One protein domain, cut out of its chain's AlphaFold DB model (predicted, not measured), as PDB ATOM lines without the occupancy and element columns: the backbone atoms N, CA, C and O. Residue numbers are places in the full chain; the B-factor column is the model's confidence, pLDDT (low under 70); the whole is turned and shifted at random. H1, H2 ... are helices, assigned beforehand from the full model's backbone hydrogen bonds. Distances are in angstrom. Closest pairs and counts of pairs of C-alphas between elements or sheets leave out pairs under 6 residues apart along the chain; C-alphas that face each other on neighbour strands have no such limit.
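What this domain is: This is residues 71 to 147 and 261 to 297 of the 297 residues of the protein "MADS-box domain-containing protein" of Dichanthelium oligosanthes (UniProt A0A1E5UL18). One long helix, H1, makes the shaft of an open, elongated model. H2 crosses it steeply near its last residues, and residues 133 to 147 of H2 stick out free; by the other end of H1 sits a small head of H3 and H4, set about perpendicular to each other. The printed part has 114 residues with four named helices, in the order H1, H2, H3, H4, and no named strand; the class is all helix. The whole is extended, with a radius of gyration of the C-alphas of 23.4 A, and spans 68 by 37 by 23 A.

How they stand to each other: H1, residues 75 to 110, touches H2, residues 122 to 147, with residues 98 to 106 alone, and H2 touches H1 with residues 124 to 132 alone. Their closest C-alphas, of Val 102 and Val 128, are 5.6 A apart, and the helices run the same way at a steep tilt of 55 degrees. H3, residues 261 to 266, is close to H1 but not clearly touching; their closest C-alphas, of Phe 78 and Met 264, are 7.8 A apart. H4, residues 279 to 288, touches H3, about perpendicular at 89 degrees, with the closest C-alphas, of Ala 265 and Val 282, 5.8 A apart. H4 is apart from H1 and H2, and H2 is apart from H3. In H1, H2, H3 and H4 every O i to N i+4 pair is within hydrogen-bond range.

Where its parts are: H1 runs 52.2 A from C-alpha 75 at (170.377, 272.571, 260.727) to C-alpha 110. H2 measures 36.7 A and ends with C-alpha 147 at (172.664, 207.443, 259.166). H3 measures 8.4 A; H4 measures 14.3 A and ends with C-alpha 288 at (189.429, 268.391, 261.203).

The domain as a whole: The two C-alphas farthest apart, of Ser 147 and Cys 293, are 70.4 A apart. Residues 148 to 260 are not printed, and C-alphas 147 and 261 are 61.8 A apart across this cut. The links H1 to H2, 11 residues, and H3 to H4, 12 residues, are long. The mean pLDDT of the printed part is 87.6; residues 272, 296 and 297 are under 70.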
ATOM      1  N   ARG A  71     182.419 270.038 254.834       82.75
ATOM      2  CA  ARG A  71     182.572 270.781 256.108       82.75
ATOM      3  C   ARG A  71     181.344 271.617 256.487       82.75
ATOM      4  O   ARG A  71     181.388 272.409 257.428       82.75
ATOM      5  N   LYS A  72     180.246 271.480 255.743       84.94
ATOM      6  CA  LYS A  72     179.009 272.240 255.942       84.94
ATOM      7  C   LYS A  72     178.153 271.594 257.021       84.94
ATOM      8  O   LYS A  72     177.583 270.518 256.842       84.94
ATOM      9  N   LEU A  73     177.996 272.313 258.126       82.25
ATOM     10  CA  LEU A  73     177.023 271.994 259.160       82.25
ATOM     11  C   LEU A  73     175.768 272.837 258.930       82.25
ATOM     12  O   LEU A  73     175.787 274.057 259.073       82.25
ATOM     13  N   ASP A  74     174.685 272.168 258.547       85.81
ATOM     14  CA  ASP A  74     173.368 272.764 258.339       85.81
ATOM     15  C   ASP A  74     172.336 272.142 259.293       85.81
ATOM     16  O   ASP A  74     172.361 270.939 259.565       85.81
ATOM     17  N   ASN A  75     171.409 272.971 259.776       86.00
ATOM     18  CA  ASN A  75     170.377 272.571 260.727       86.00
ATOM     19  C   ASN A  75     169.337 271.637 260.097       86.00
ATOM     20  O   ASN A  75     168.878 270.713 260.767       86.00
ATOM     21  N   GLU A  76     168.953 271.847 258.834       87.56
ATOM     22  CA  GLU A  76     167.976 270.980 258.169       87.56
ATOM     23  C   GLU A  76     168.581 269.590 257.924       87.56
ATOM     24  O   GLU A  76     167.985 268.576 258.291       87.56
ATOM     25  N   GLY A  77     169.809 269.542 257.399       85.31
ATOM     26  CA  GLY A  77     170.588 268.315 257.237       85.31
ATOM     27  C   GLY A  77     170.816 267.573 258.557       85.31
ATOM     28  O   GLY A  77     170.613 266.359 258.616       85.31
ATOM     29  N   PHE A  78     171.171 268.285 259.632       84.19
ATOM     30  CA  PHE A  78     171.323 267.707 260.972       84.19
ATOM     31  C   PHE A  78     170.011 267.097 261.492       84.19
ATOM     32  O   PHE A  78     169.981 265.919 261.854       84.19
ATOM     33  N   MET A  79     168.903 267.847 261.462       86.88
ATOM     34  CA  MET A  79     167.597 267.363 261.931       86.88
ATOM     35  C   MET A  79     167.077 266.181 261.099       86.88
ATOM     36  O   MET A  79     166.485 265.246 261.648       86.88
ATOM     37  N   ARG A  80     167.340 266.181 259.785       88.19
ATOM     38  CA  ARG A  80     167.034 265.073 258.870       88.19
ATOM     39  C   ARG A  80     167.806 263.807 259.255       88.19
ATOM     40  O   ARG A  80     167.186 262.755 259.404       88.19
ATOM     41  N   ARG A  81     169.123 263.913 259.492       84.62
ATOM     42  CA  ARG A  81     169.963 262.790 259.951       84.62
ATOM     43  C   ARG A  81     169.534 262.278 261.330       84.62
ATOM     44  O   ARG A  81     169.349 261.074 261.485       84.62
ATOM     45  N   ARG A  82     169.250 263.164 262.297       82.25
ATOM     46  CA  ARG A  82     168.722 262.780 263.624       82.25
ATOM     47  C   ARG A  82     167.396 262.016 263.515       82.25
ATOM     48  O   ARG A  82     167.251 260.954 264.116       82.25
ATOM     49  N   THR A  83     166.455 262.509 262.706       87.25
ATOM     50  CA  THR A  83     165.170 261.829 262.452       87.25
ATOM     51  C   THR A  83     165.374 260.452 261.815       87.25
ATOM     52  O   THR A  83     164.757 259.478 262.244       87.25
ATOM     53  N   GLN A  84     166.276 260.335 260.833       87.44
ATOM     54  CA  GLN A  84     166.593 259.057 260.193       87.44
ATOM     55  C   GLN A  84     167.229 258.061 261.177       87.44
ATOM     56  O   GLN A  84     166.807 256.906 261.216       87.44
ATOM     57  N   LYS A  85     168.182 258.501 262.009       82.75
ATOM     58  CA  LYS A  85     168.814 257.670 263.047       82.75
ATOM     59  C   LYS A  85     167.790 257.162 264.065       82.75
ATOM     60  O   LYS A  85     167.794 255.980 264.404       82.75
ATOM     61  N   MET A  86     166.868 258.022 264.498       84.19
ATOM     62  CA  MET A  86     165.790 257.638 265.415       84.19
ATOM     63  C   MET A  86     164.791 256.665 264.773       84.19
ATOM     64  O   MET A  86     164.381 255.706 265.423       84.19
ATOM     65  N   LYS A  87     164.476 256.831 263.480       88.81
ATOM     66  CA  LYS A  87     163.690 255.845 262.724       88.81
ATOM     67  C   LYS A  87     164.393 254.480 262.669       88.81
ATOM     68  O   LYS A  87     163.763 253.483 262.999       88.81
ATOM     69  N   ARG A  88     165.695 254.430 262.348       86.69
ATOM     70  CA  ARG A  88     166.474 253.173 262.362       86.69
ATOM     71  C   ARG A  88     166.462 252.501 263.741       86.69
ATOM     72  O   ARG A  88     166.246 251.299 263.813       86.69
ATOM     73  N   LYS A  89     166.625 253.260 264.836       83.62
ATOM     74  CA  LYS A  89     166.508 252.718 266.207       83.62
ATOM     75  C   LYS A  89     165.137 252.076 266.458       83.62
ATOM     76  O   LYS A  89     165.078 250.970 266.988       83.62
ATOM     77  N   LEU A  90     164.052 252.740 266.052       89.56
ATOM     78  CA  LEU A  90     162.690 252.213 266.183       89.56
ATOM     79  C   LEU A  90     162.478 250.940 265.349       89.56
ATOM     80  O   LEU A  90     161.878 249.983 265.834       89.56
ATOM     81  N   ASP A  91     162.968 250.919 264.111       90.88
ATOM     82  CA  ASP A  91     162.822 249.769 263.216       90.88
ATOM     83  C   ASP A  91     163.667 248.568 263.704       90.88
ATOM     84  O   ASP A  91     163.172 247.441 263.708       90.88
ATOM     85  N   ASN A  92     164.867 248.804 264.251       88.12
ATOM     86  CA  ASN A  92     165.685 247.775 264.912       88.12
ATOM     87  C   ASN A  92     165.018 247.222 266.186       88.12
ATOM     88  O   ASN A  92     165.011 246.011 266.394       88.12
ATOM     89  N   CYS A  93     164.428 248.083 267.022       88.88
ATOM     90  CA  CYS A  93     163.679 247.665 268.211       88.88
ATOM     91  C   CYS A  93     162.496 246.757 267.827       88.88
ATOM     92  O   CYS A  93     162.359 245.658 268.361       88.88
ATOM     93  N   LYS A  94     161.712 247.141 266.809       91.19
ATOM     94  CA  LYS A  94     160.637 246.298 266.256       91.19
ATOM     95  C   LYS A  94     161.150 244.964 265.709       91.19
ATOM     96  O   LYS A  94     160.487 243.951 265.898       91.19
ATOM     97  N   ALA A  95     162.292 244.952 265.021       90.69
ATOM     98  CA  ALA A  95     162.891 243.721 264.509       90.69
ATOM     99  C   ALA A  95     163.331 242.784 265.648       90.69
ATOM    100  O   ALA A  95     163.048 241.589 265.590       90.69
ATOM    101  N   SER A  96     163.941 243.330 266.705       92.19
ATOM    102  CA  SER A  96     164.331 242.579 267.905       92.19
ATOM    103  C   SER A  96     163.117 242.003 268.643       92.19
ATOM    104  O   SER A  96     163.097 240.814 268.955       92.19
ATOM    105  N   ALA A  97     162.059 242.803 268.832       93.69
ATOM    106  CA  ALA A  97     160.804 242.348 269.433       93.69
ATOM    107  C   ALA A  97     160.173 241.194 268.631       93.69
ATOM    108  O   ALA A  97     159.894 240.140 269.190       93.69
ATOM    109  N   ARG A  98     160.069 241.332 267.300       91.56
ATOM    110  CA  ARG A  98     159.582 240.260 266.409       91.56
ATOM    111  C   ARG A  98     160.430 238.986 266.503       91.56
ATOM    112  O   ARG A  98     159.881 237.890 266.476       91.56
ATOM    113  N   ALA A  99     161.754 239.110 266.594       93.75
ATOM    114  CA  ALA A  99     162.645 237.959 266.744       93.75
ATOM    115  C   ALA A  99     162.446 237.256 268.099       93.75
ATOM    116  O   ALA A  99     162.451 236.026 268.161       93.75
ATOM    117  N   LEU A 100     162.217 238.023 269.168       95.75
ATOM    118  CA  LEU A 100     161.861 237.504 270.488       95.75
ATOM    119  C   LEU A 100     160.505 236.779 270.453       95.75
ATOM    120  O   LEU A 100     160.430 235.646 270.929       95.75
ATOM    121  N   ASP A 101     159.479 237.361 269.825       93.75
ATOM    122  CA  ASP A 101     158.156 236.736 269.657       93.75
ATOM    123  C   ASP A 101     158.253 235.381 268.936       93.75
ATOM    124  O   ASP A 101     157.696 234.382 269.402       93.75
ATOM    125  N   VAL A 102     159.009 235.317 267.828       94.38
ATOM    126  CA  VAL A 102     159.284 234.061 267.107       94.38
ATOM    127  C   VAL A 102     159.966 233.051 268.029       94.38
ATOM    128  O   VAL A 102     159.509 231.913 268.125       94.38
ATOM    129  N   ASN A 103     161.022 233.450 268.742       94.94
ATOM    130  CA  ASN A 103     161.766 232.552 269.627       94.94
ATOM    131  C   ASN A 103     160.902 231.990 270.768       94.94
ATOM    132  O   ASN A 103     161.010 230.803 271.074       94.94
ATOM    133  N   LEU A 104     160.013 232.796 271.361       93.06
ATOM    134  CA  LEU A 104     159.067 232.328 272.380       93.06
ATOM    135  C   LEU A 104     158.078 231.298 271.815       93.06
ATOM    136  O   LEU A 104     157.843 230.267 272.442       93.06
ATOM    137  N   ILE A 105     157.534 231.535 270.616       92.38
ATOM    138  CA  ILE A 105     156.610 230.595 269.963       92.38
ATOM    139  C   ILE A 105     157.321 229.275 269.622       92.38
ATOM    140  O   ILE A 105     156.784 228.200 269.892       92.38
ATOM    141  N   ILE A 106     158.539 229.338 269.077       92.25
ATOM    142  CA  ILE A 106     159.361 228.154 268.777       92.25
ATOM    143  C   ILE A 106     159.695 227.375 270.059       92.25
ATOM    144  O   ILE A 106     159.669 226.142 270.046       92.25
ATOM    145  N   ASN A 107     159.964 228.066 271.173       92.75
ATOM    146  CA  ASN A 107     160.211 227.436 272.469       92.75
ATOM    147  C   ASN A 107     158.970 226.688 272.986       92.75
ATOM    148  O   ASN A 107     159.074 225.507 273.312       92.75
ATOM    149  N   ASP A 108     157.791 227.321 272.973       90.00
ATOM    150  CA  ASP A 108     156.541 226.674 273.394       90.00
ATOM    151  C   ASP A 108     156.212 225.439 272.532       90.00
ATOM    152  O   ASP A 108     155.859 224.393 273.078       90.00
ATOM    153  N   ILE A 109     156.402 225.519 271.206       89.25
ATOM    154  CA  ILE A 109     156.260 224.370 270.289       89.25
ATOM    155  C   ILE A 109     157.238 223.247 270.662       89.25
ATOM    156  O   ILE A 109     156.843 222.084 270.736       89.25
ATOM    157  N   SER A 110     158.502 223.583 270.934       87.94
ATOM    158  CA  SER A 110     159.546 222.608 271.293       87.94
ATOM    159  C   SER A 110     159.283 221.923 272.640       87.94
ATOM    160  O   SER A 110     159.663 220.772 272.830       87.94
ATOM    161  N   LEU A 111     158.598 222.609 273.562       91.06
ATOM    162  CA  LEU A 111     158.139 222.065 274.842       91.06
ATOM    163  C   LEU A 111     156.789 221.324 274.744       91.06
ATOM    164  O   LEU A 111     156.250 220.912 275.770       91.06
ATOM    165  N   GLY A 112     156.214 221.182 273.543       88.06
ATOM    166  CA  GLY A 112     154.914 220.536 273.330       88.06
ATOM    167  C   GLY A 112     153.732 221.288 273.953       88.06
ATOM    168  O   GLY A 112     152.688 220.689 274.213       88.06
ATOM    169  N   ARG A 113     153.878 222.590 274.234       87.00
ATOM    170  CA  ARG A 113     152.843 223.385 274.901       87.00
ATOM    171  C   ARG A 113     151.713 223.725 273.923       87.00
ATOM    172  O   ARG A 113     151.987 224.243 272.839       87.00
ATOM    173  N   PRO A 114     150.439 223.494 274.287       71.75
ATOM    174  CA  PRO A 114     149.319 223.801 273.408       71.75
ATOM    175  C   PRO A 114     149.114 225.319 273.301       71.75
ATOM    176  O   PRO A 114     148.551 225.947 274.196       71.75
ATOM    177  N   ARG A 115     149.534 225.907 272.176       75.62
ATOM    178  CA  ARG A 115     149.094 227.239 271.736       75.62
ATOM    179  C   ARG A 115     147.999 227.118 270.683       75.62
ATOM    180  O   ARG A 115     148.046 226.244 269.822       75.62
ATOM    181  N   LYS A 116     147.054 228.057 270.721       76.75
ATOM    182  CA  LYS A 116     146.254 228.419 269.547       76.75
ATOM    183  C   LYS A 116     147.083 229.383 268.702       76.75
ATOM    184  O   LYS A 116     147.739 230.264 269.255       76.75
ATOM    185  N   PHE A 117     147.083 229.189 267.388       78.44
ATOM    186  CA  PHE A 117     147.861 230.008 266.450       78.44
ATOM    187  C   PHE A 117     146.988 230.989 265.654       78.44
ATOM    188  O   PHE A 117     147.510 231.750 264.844       78.44
ATOM    189  N   ASP A 118     145.680 230.992 265.916       80.38
ATOM    190  CA  ASP A 118     144.672 231.790 265.210       80.38
ATOM    191  C   ASP A 118     144.875 233.306 265.407       80.38
ATOM    192  O   ASP A 118     144.543 234.099 264.530       80.38
ATOM    193  N   ASP A 119     145.486 233.700 266.531       82.62
ATOM    194  CA  ASP A 119     145.780 235.094 266.891       82.62
ATOM    195  C   ASP A 119     147.101 235.627 266.286       82.62
ATOM    196  O   ASP A 119     147.492 236.770 266.540       82.62
ATOM    197  N   LEU A 120     147.841 234.818 265.512       85.69
ATOM    198  CA  LEU A 120     149.112 235.250 264.922       85.69
ATOM    199  C   LEU A 120     148.903 236.151 263.698       85.69
ATOM    200  O   LEU A 120     148.231 235.792 262.733       85.69
ATOM    201  N   SER A 121     149.603 237.290 263.676       90.69
ATOM    202  CA  SER A 121     149.761 238.091 262.455       90.69
ATOM    203  C   SER A 121     150.380 237.245 261.327       90.69
ATOM    204  O   SER A 121     151.337 236.511 261.600       90.69
ATOM    205  N   PRO A 122     149.940 237.387 260.058       90.62
ATOM    206  CA  PRO A 122     150.522 236.669 258.922       90.62
ATOM    207  C   PRO A 122     152.046 236.823 258.803       90.62
ATOM    208  O   PRO A 122     152.732 235.864 258.458       90.62
ATOM    209  N   GLU A 123     152.590 238.000 259.143       91.19
ATOM    210  CA  GLU A 123     154.042 238.244 259.168       91.19
ATOM    211  C   GLU A 123     154.758 237.363 260.207       91.19
ATOM    212  O   GLU A 123     155.812 236.789 259.926       91.19
ATOM    213  N   LEU A 124     154.175 237.236 261.403       90.75
ATOM    214  CA  LEU A 124     154.738 236.467 262.514       90.75
ATOM    215  C   LEU A 124     154.596 234.958 262.272       90.75
ATOM    216  O   LEU A 124     155.549 234.210 262.481       90.75
ATOM    217  N   ALA A 125     153.446 234.518 261.756       91.38
ATOM    218  CA  ALA A 125     153.221 233.131 261.361       91.38
ATOM    219  C   ALA A 125     154.205 232.688 260.261       91.38
ATOM    220  O   ALA A 125     154.828 231.633 260.384       91.38
ATOM    221  N   ALA A 126     154.414 233.510 259.226       93.00
ATOM    222  CA  ALA A 126     155.390 233.228 258.171       93.00
ATOM    223  C   ALA A 126     156.830 233.134 258.712       93.00
ATOM    224  O   ALA A 126     157.577 232.239 258.314       93.00
ATOM    225  N   ALA A 127     157.209 234.006 259.654       94.12
ATOM    226  CA  ALA A 127     158.516 233.952 260.305       94.12
ATOM    227  C   ALA A 127     158.705 232.660 261.127       94.12
ATOM    228  O   ALA A 127     159.713 231.978 260.955       94.12
ATOM    229  N   VAL A 128     157.713 232.265 261.938       93.69
ATOM    230  CA  VAL A 128     157.733 230.998 262.698       93.69
ATOM    231  C   VAL A 128     157.842 229.787 261.763       93.69
ATOM    232  O   VAL A 128     158.676 228.911 261.990       93.69
ATOM    233  N   VAL A 129     157.056 229.743 260.681       93.75
ATOM    234  CA  VAL A 129     157.110 228.656 259.683       93.75
ATOM    235  C   VAL A 129     158.482 228.583 259.007       93.75
ATOM    236  O   VAL A 129     159.015 227.486 258.840       93.75
ATOM    237  N   SER A 130     159.085 229.728 258.674       95.88
ATOM    238  CA  SER A 130     160.444 229.801 258.122       95.88
ATOM    239  C   SER A 130     161.481 229.222 259.094       95.88
ATOM    240  O   SER A 130     162.240 228.322 258.727       95.88
ATOM    241  N   THR A 131     161.454 229.636 260.365       96.00
ATOM    242  CA  THR A 131     162.358 229.118 261.406       96.00
ATOM    243  C   THR A 131     162.189 227.611 261.625       96.00
ATOM    244  O   THR A 131     163.187 226.891 261.695       96.00
ATOM    245  N   LEU A 132     160.952 227.098 261.657       94.25
ATOM    246  CA  LEU A 132     160.682 225.654 261.723       94.25
ATOM    247  C   LEU A 132     161.193 224.905 260.482       94.25
ATOM    248  O   LEU A 132     161.681 223.782 260.609       94.25
ATOM    249  N   GLY A 133     161.108 225.512 259.296       96.25
ATOM    250  CA  GLY A 133     161.681 224.978 258.058       96.25
ATOM    251  C   GLY A 133     163.200 224.816 258.151       96.25
ATOM    252  O   GLY A 133     163.719 223.734 257.872       96.25
ATOM    253  N   THR A 134     163.900 225.845 258.634       96.38
ATOM    254  CA  THR A 134     165.353 225.813 258.867       96.38
ATOM    255  C   THR A 134     165.742 224.757 259.903       96.38
ATOM    256  O   THR A 134     166.631 223.946 259.647       96.38
ATOM    257  N   LEU A 135     165.046 224.695 261.045       94.00
ATOM    258  CA  LEU A 135     165.289 223.672 262.074       94.00
ATOM    259  C   LEU A 135     165.055 222.251 261.542       94.00
ATOM    260  O   LEU A 135     165.831 221.341 261.846       94.00
ATOM    261  N   ARG A 136     164.026 222.054 260.707       95.44
ATOM    262  CA  ARG A 136     163.750 220.774 260.042       95.44
ATOM    263  C   ARG A 136     164.867 220.386 259.075       95.44
ATOM    264  O   ARG A 136     165.261 219.225 259.083       95.44
ATOM    265  N   ALA A 137     165.384 221.325 258.282       96.94
ATOM    266  CA  ALA A 137     166.491 221.076 257.359       96.94
ATOM    267  C   ALA A 137     167.766 220.655 258.111       96.94
ATOM    268  O   ALA A 137     168.288 219.571 257.861       96.94
ATOM    269  N   VAL A 138     168.180 221.431 259.122       96.31
ATOM    270  CA  VAL A 138     169.335 221.110 259.986       96.31
ATOM    271  C   VAL A 138     169.169 219.745 260.667       96.31
ATOM    272  O   VAL A 138     170.114 218.958 260.736       96.31
ATOM    273  N   THR A 139     167.961 219.428 261.140       94.75
ATOM    274  CA  THR A 139     167.667 218.122 261.749       94.75
ATOM    275  C   THR A 139     167.759 216.991 260.726       94.75
ATOM    276  O   THR A 139     168.384 215.972 261.010       94.75
ATOM    277  N   ALA A 140     167.196 217.166 259.528       96.00
ATOM    278  CA  ALA A 140     167.258 216.173 258.459       96.00
ATOM    279  C   ALA A 140     168.700 215.909 258.001       96.00
ATOM    280  O   ALA A 140     169.070 214.755 257.806       96.00
ATOM    281  N   ASP A 141     169.531 216.945 257.883       95.75
ATOM    282  CA  ASP A 141     170.940 216.788 257.511       95.75
ATOM    283  C   ASP A 141     171.753 216.105 258.617       95.75
ATOM    284  O   ASP A 141     172.558 215.219 258.324       95.75
ATOM    285  N   ARG A 142     171.477 216.400 259.896       94.69
ATOM    286  CA  ARG A 142     172.093 215.664 261.011       94.69
ATOM    287  C   ARG A 142     171.642 214.200 261.070       94.69
ATOM    288  O   ARG A 142     172.463 213.338 261.366       94.69
ATOM    289  N   VAL A 143     170.384 213.897 260.738       95.62
ATOM    290  CA  VAL A 143     169.903 212.510 260.600       95.62
ATOM    291  C   VAL A 143     170.619 211.798 259.451       95.62
ATOM    292  O   VAL A 143     171.096 210.687 259.662       95.62
ATOM    293  N   LYS A 144     170.776 212.424 258.274       94.44
ATOM    294  CA  LYS A 144     171.549 211.848 257.152       94.44
ATOM    295  C   LYS A 144     172.996 211.562 257.552       94.44
ATOM    296  O   LYS A 144     173.489 210.479 257.264       94.44
ATOM    297  N   PHE A 145     173.653 212.501 258.237       92.19
ATOM    298  CA  PHE A 145     175.023 212.331 258.724       92.19
ATOM    299  C   PHE A 145     175.147 211.129 259.672       92.19
ATOM    300  O   PHE A 145     175.968 210.251 259.429       92.19
ATOM    301  N   LEU A 146     174.286 211.037 260.692       91.25
ATOM    302  CA  LEU A 146     174.282 209.918 261.648       91.25
ATOM    303  C   LEU A 146     173.849 208.579 261.027       91.25
ATOM    304  O   LEU A 146     174.200 207.527 261.547       91.25
ATOM    305  N   SER A 147     173.090 208.624 259.930       85.38
ATOM    306  CA  SER A 147     172.664 207.443 259.166       85.38
ATOM    307  C   SER A 147     173.688 207.016 258.105       85.38
ATOM    308  O   SER A 147     173.528 205.958 257.503       85.38
ATOM    309  N   LEU A 261     177.789 268.120 271.667       86.81
ATOM    310  CA  LEU A 261     178.911 267.773 270.789       86.81
ATOM    311  C   LEU A 261     178.930 266.280 270.447       86.81
ATOM    312  O   LEU A 261     179.153 265.945 269.285       86.81
ATOM    313  N   LEU A 262     178.627 265.399 271.412       88.31
ATOM    314  CA  LEU A 262     178.428 263.972 271.131       88.31
ATOM    315  C   LEU A 262     177.240 263.761 270.191       88.31
ATOM    316  O   LEU A 262     177.351 262.972 269.262       88.31
ATOM    317  N   GLU A 263     176.140 264.495 270.382       85.12
ATOM    318  CA  GLU A 263     174.978 264.449 269.486       85.12
ATOM    319  C   GLU A 263     175.304 264.928 268.057       85.12
ATOM    320  O   GLU A 263     174.880 264.312 267.078       85.12
ATOM    321  N   MET A 264     176.084 266.005 267.925       84.62
ATOM    322  CA  MET A 264     176.526 266.514 266.625       84.62
ATOM    323  C   MET A 264     177.461 265.517 265.927       84.62
ATOM    324  O   MET A 264     177.265 265.219 264.750       84.62
ATOM    325  N   ALA A 265     178.424 264.940 266.653       88.44
ATOM    326  CA  ALA A 265     179.309 263.896 266.136       88.44
ATOM    327  C   ALA A 265     178.530 262.639 265.711       88.44
ATOM    328  O   ALA A 265     178.767 262.107 264.628       88.44
ATOM    329  N   ASP A 266     177.527 262.236 266.495       86.38
ATOM    330  CA  ASP A 266     176.593 261.139 266.205       86.38
ATOM    331  C   ASP A 266     175.842 261.288 264.874       86.38
ATOM    332  O   ASP A 266     175.352 260.285 264.349       86.38
ATOM    333  N   ALA A 267     175.707 262.521 264.374       81.81
ATOM    334  CA  ALA A 267     175.046 262.868 263.120       81.81
ATOM    335  C   ALA A 267     176.027 263.210 261.982       81.81
ATOM    336  O   ALA A 267     175.574 263.474 260.867       81.81
ATOM    337  N   ILE A 268     177.338 263.245 262.244       83.31
ATOM    338  CA  ILE A 268     178.394 263.442 261.234       83.31
ATOM    339  C   ILE A 268     179.088 262.109 260.912       83.31
ATOM    340  O   ILE A 268     179.391 261.850 259.755       83.31
ATOM    341  N   VAL A 269     179.296 261.253 261.918       84.06
ATOM    342  CA  VAL A 269     180.047 259.980 261.830       84.06
ATOM    343  C   VAL A 269     179.120 258.767 261.608       84.06
ATOM    344  O   VAL A 269     179.566 257.630 261.682       84.06
ATOM    345  N   ASP A 270     177.824 258.975 261.344       78.62
ATOM    346  CA  ASP A 270     176.867 257.886 261.079       78.62
ATOM    347  C   ASP A 270     177.145 257.201 259.728       78.62
ATOM    348  O   ASP A 270     176.612 257.582 258.687       78.62
ATOM    349  N   ASP A 271     177.971 256.159 259.781       75.75
ATOM    350  CA  ASP A 271     178.300 255.225 258.700       75.75
ATOM    351  C   ASP A 271     177.201 254.169 258.447       75.75
ATOM    352  O   ASP A 271     177.338 253.317 257.572       75.75
ATOM    353  N   GLY A 272     176.099 254.212 259.204       69.94
ATOM    354  CA  GLY A 272     175.022 253.227 259.139       69.94
ATOM    355  C   GLY A 272     175.247 251.967 259.982       69.94
ATOM    356  O   GLY A 272     174.300 251.199 260.134       69.94
ATOM    357  N   SER A 273     176.421 251.783 260.604       72.56
ATOM    358  CA  SER A 273     176.701 250.659 261.520       72.56
ATOM    359  C   SER A 273     175.859 250.692 262.800       72.56
ATOM    360  O   SER A 273     175.764 249.702 263.523       72.56
ATOM    361  N   GLY A 274     175.270 251.850 263.120       70.75
ATOM    362  CA  GLY A 274     174.599 252.093 264.394       70.75
ATOM    363  C   GLY A 274     175.554 252.418 265.548       70.75
ATOM    364  O   GLY A 274     175.070 252.712 266.646       70.75
ATOM    365  N   ARG A 275     176.880 252.436 265.317       82.19
ATOM    366  CA  ARG A 275     177.867 252.885 266.309       82.19
ATOM    367  C   ARG A 275     177.536 254.308 266.772       82.19
ATOM    368  O   ARG A 275     177.113 255.174 266.001       82.19
ATOM    369  N   GLN A 276     177.715 254.549 268.065       84.94
ATOM    370  CA  GLN A 276     177.616 255.886 268.642       84.94
ATOM    371  C   GLN A 276     179.010 256.529 268.660       84.94
ATOM    372  O   GLN A 276     180.000 255.844 268.916       84.94
ATOM    373  N   ALA A 277     179.096 257.835 268.412       87.75
ATOM    374  CA  ALA A 277     180.364 258.558 268.428       87.75
ATOM    375  C   ALA A 277     181.003 258.527 269.832       87.75
ATOM    376  O   ALA A 277     180.299 258.575 270.845       87.75
ATOM    377  N   THR A 278     182.325 258.469 269.924       90.50
ATOM    378  CA  THR A 278     183.048 258.594 271.201       90.50
ATOM    379  C   THR A 278     183.479 260.044 271.450       90.50
ATOM    380  O   THR A 278     183.360 260.912 270.581       90.50
ATOM    381  N   ALA A 279     184.018 260.330 272.638       89.44
ATOM    382  CA  ALA A 279     184.692 261.605 272.890       89.44
ATOM    383  C   ALA A 279     185.886 261.821 271.934       89.44
ATOM    384  O   ALA A 279     186.174 262.948 271.537       89.44
ATOM    385  N   GLU A 280     186.539 260.742 271.496       90.81
ATOM    386  CA  GLU A 280     187.629 260.777 270.516       90.81
ATOM    387  C   GLU A 280     187.121 261.171 269.124       90.81
ATOM    388  O   GLU A 280     187.757 261.988 268.462       90.81
ATOM    389  N   ASP A 281     185.950 260.673 268.698       91.88
ATOM    390  CA  ASP A 281     185.300 261.118 267.457       91.88
ATOM    391  C   ASP A 281     184.992 262.629 267.502       91.88
ATOM    392  O   ASP A 281     185.216 263.329 266.514       91.88
ATOM    393  N   VAL A 282     184.550 263.161 268.652       91.06
ATOM    394  CA  VAL A 282     184.353 264.613 268.852       91.06
ATOM    395  C   VAL A 282     185.676 265.373 268.724       91.06
ATOM    396  O   VAL A 282     185.744 266.365 267.999       91.06
ATOM    397  N   VAL A 283     186.745 264.916 269.385       91.00
ATOM    398  CA  VAL A 283     188.074 265.552 269.314       91.00
ATOM    399  C   VAL A 283     188.657 265.488 267.896       91.00
ATOM    400  O   VAL A 283     189.245 266.470 267.433       91.00
ATOM    401  N   ARG A 284     188.454 264.376 267.174       91.62
ATOM    402  CA  ARG A 284     188.849 264.220 265.767       91.62
ATOM    403  C   ARG A 284     188.117 265.235 264.886       91.62
ATOM    404  O   ARG A 284     188.777 266.012 264.199       91.62
ATOM    405  N   LEU A 285     186.788 265.308 264.983       90.06
ATOM    406  CA  LEU A 285     185.971 266.269 264.232       90.06
ATOM    407  C   LEU A 285     186.359 267.723 264.520       90.06
ATOM    408  O   LEU A 285     186.483 268.521 263.590       90.06
ATOM    409  N   LEU A 286     186.584 268.075 265.791       89.62
ATOM    410  CA  LEU A 286     187.052 269.410 266.169       89.62
ATOM    411  C   LEU A 286     188.402 269.719 265.507       89.62
ATOM    412  O   LEU A 286     188.561 270.794 264.935       89.62
ATOM    413  N   ARG A 287     189.356 268.778 265.508       89.88
ATOM    414  CA  ARG A 287     190.654 268.946 264.834       89.88
ATOM    415  C   ARG A 287     190.504 269.139 263.320       89.88
ATOM    416  O   ARG A 287     191.086 270.078 262.782       89.88
ATOM    417  N   GLU A 288     189.701 268.312 262.651       87.88
ATOM    418  CA  GLU A 288     189.429 268.391 261.203       87.88
ATOM    419  C   GLU A 288     188.835 269.748 260.777       87.88
ATOM    420  O   GLU A 288     189.150 270.266 259.701       87.88
ATOM    421  N   HIS A 289     188.024 270.356 261.648       85.69
ATOM    422  CA  HIS A 289     187.394 271.663 261.435       85.69
ATOM    423  C   HIS A 289     188.239 272.854 261.930       85.69
ATOM    424  O   HIS A 289     187.764 273.987 261.915       85.69
ATOM    425  N   GLY A 290     189.494 272.636 262.349       84.50
ATOM    426  CA  GLY A 290     190.389 273.702 262.830       84.50
ATOM    427  C   GLY A 290     190.093 274.191 264.255       84.50
ATOM    428  O   GLY A 290     190.603 275.225 264.673       84.50
ATOM    429  N   LEU A 291     189.291 273.442 265.013       87.12
ATOM    430  CA  LEU A 291     188.873 273.721 266.389       87.12
ATOM    431  C   LEU A 291     189.576 272.818 267.422       87.12
ATOM    432  O   LEU A 291     189.107 272.710 268.548       87.12
ATOM    433  N   GLY A 292     190.700 272.169 267.089       81.81
ATOM    434  CA  GLY A 292     191.420 271.249 268.000       81.81
ATOM    435  C   GLY A 292     191.988 271.893 269.282       81.81
ATOM    436  O   GLY A 292     192.342 271.204 270.232       81.81
ATOM    437  N   CYS A 293     192.039 273.222 269.308       83.00
ATOM    438  CA  CYS A 293     192.243 274.108 270.461       83.00
ATOM    439  C   CYS A 293     191.109 274.046 271.500       83.00
ATOM    440  O   CYS A 293     191.326 274.342 272.676       83.00
ATOM    441  N   PHE A 294     189.896 273.690 271.079       81.25
ATOM    442  CA  PHE A 294     188.729 273.588 271.938       81.25
ATOM    443  C   PHE A 294     188.757 272.258 272.696       81.25
ATOM    444  O   PHE A 294     188.552 271.195 272.111       81.25
ATOM    445  N   LYS A 295     188.980 272.318 274.011       76.56
ATOM    446  CA  LYS A 295     188.760 271.175 274.901       76.56
ATOM    447  C   LYS A 295     187.276 271.148 275.297       76.56
ATOM    448  O   LYS A 295     186.856 272.069 276.001       76.56
ATOM    449  N   PRO A 296     186.474 270.167 274.842       67.25
ATOM    450  CA  PRO A 296     185.145 269.964 275.406       67.25
ATOM    451  C   PRO A 296     185.271 269.619 276.898       67.25
ATOM    452  O   PRO A 296     186.213 268.926 277.286       67.25
ATOM    453  N   MET A 297     184.349 270.148 277.706       57.78
ATOM    454  CA  MET A 297     184.129 269.710 279.092       57.78
ATOM    455  C   MET A 297     183.232 268.474 279.114       57.78
ATOM    456  O   MET A 297     182.384 268.376 278.193       57.78
TER     457      MET A 297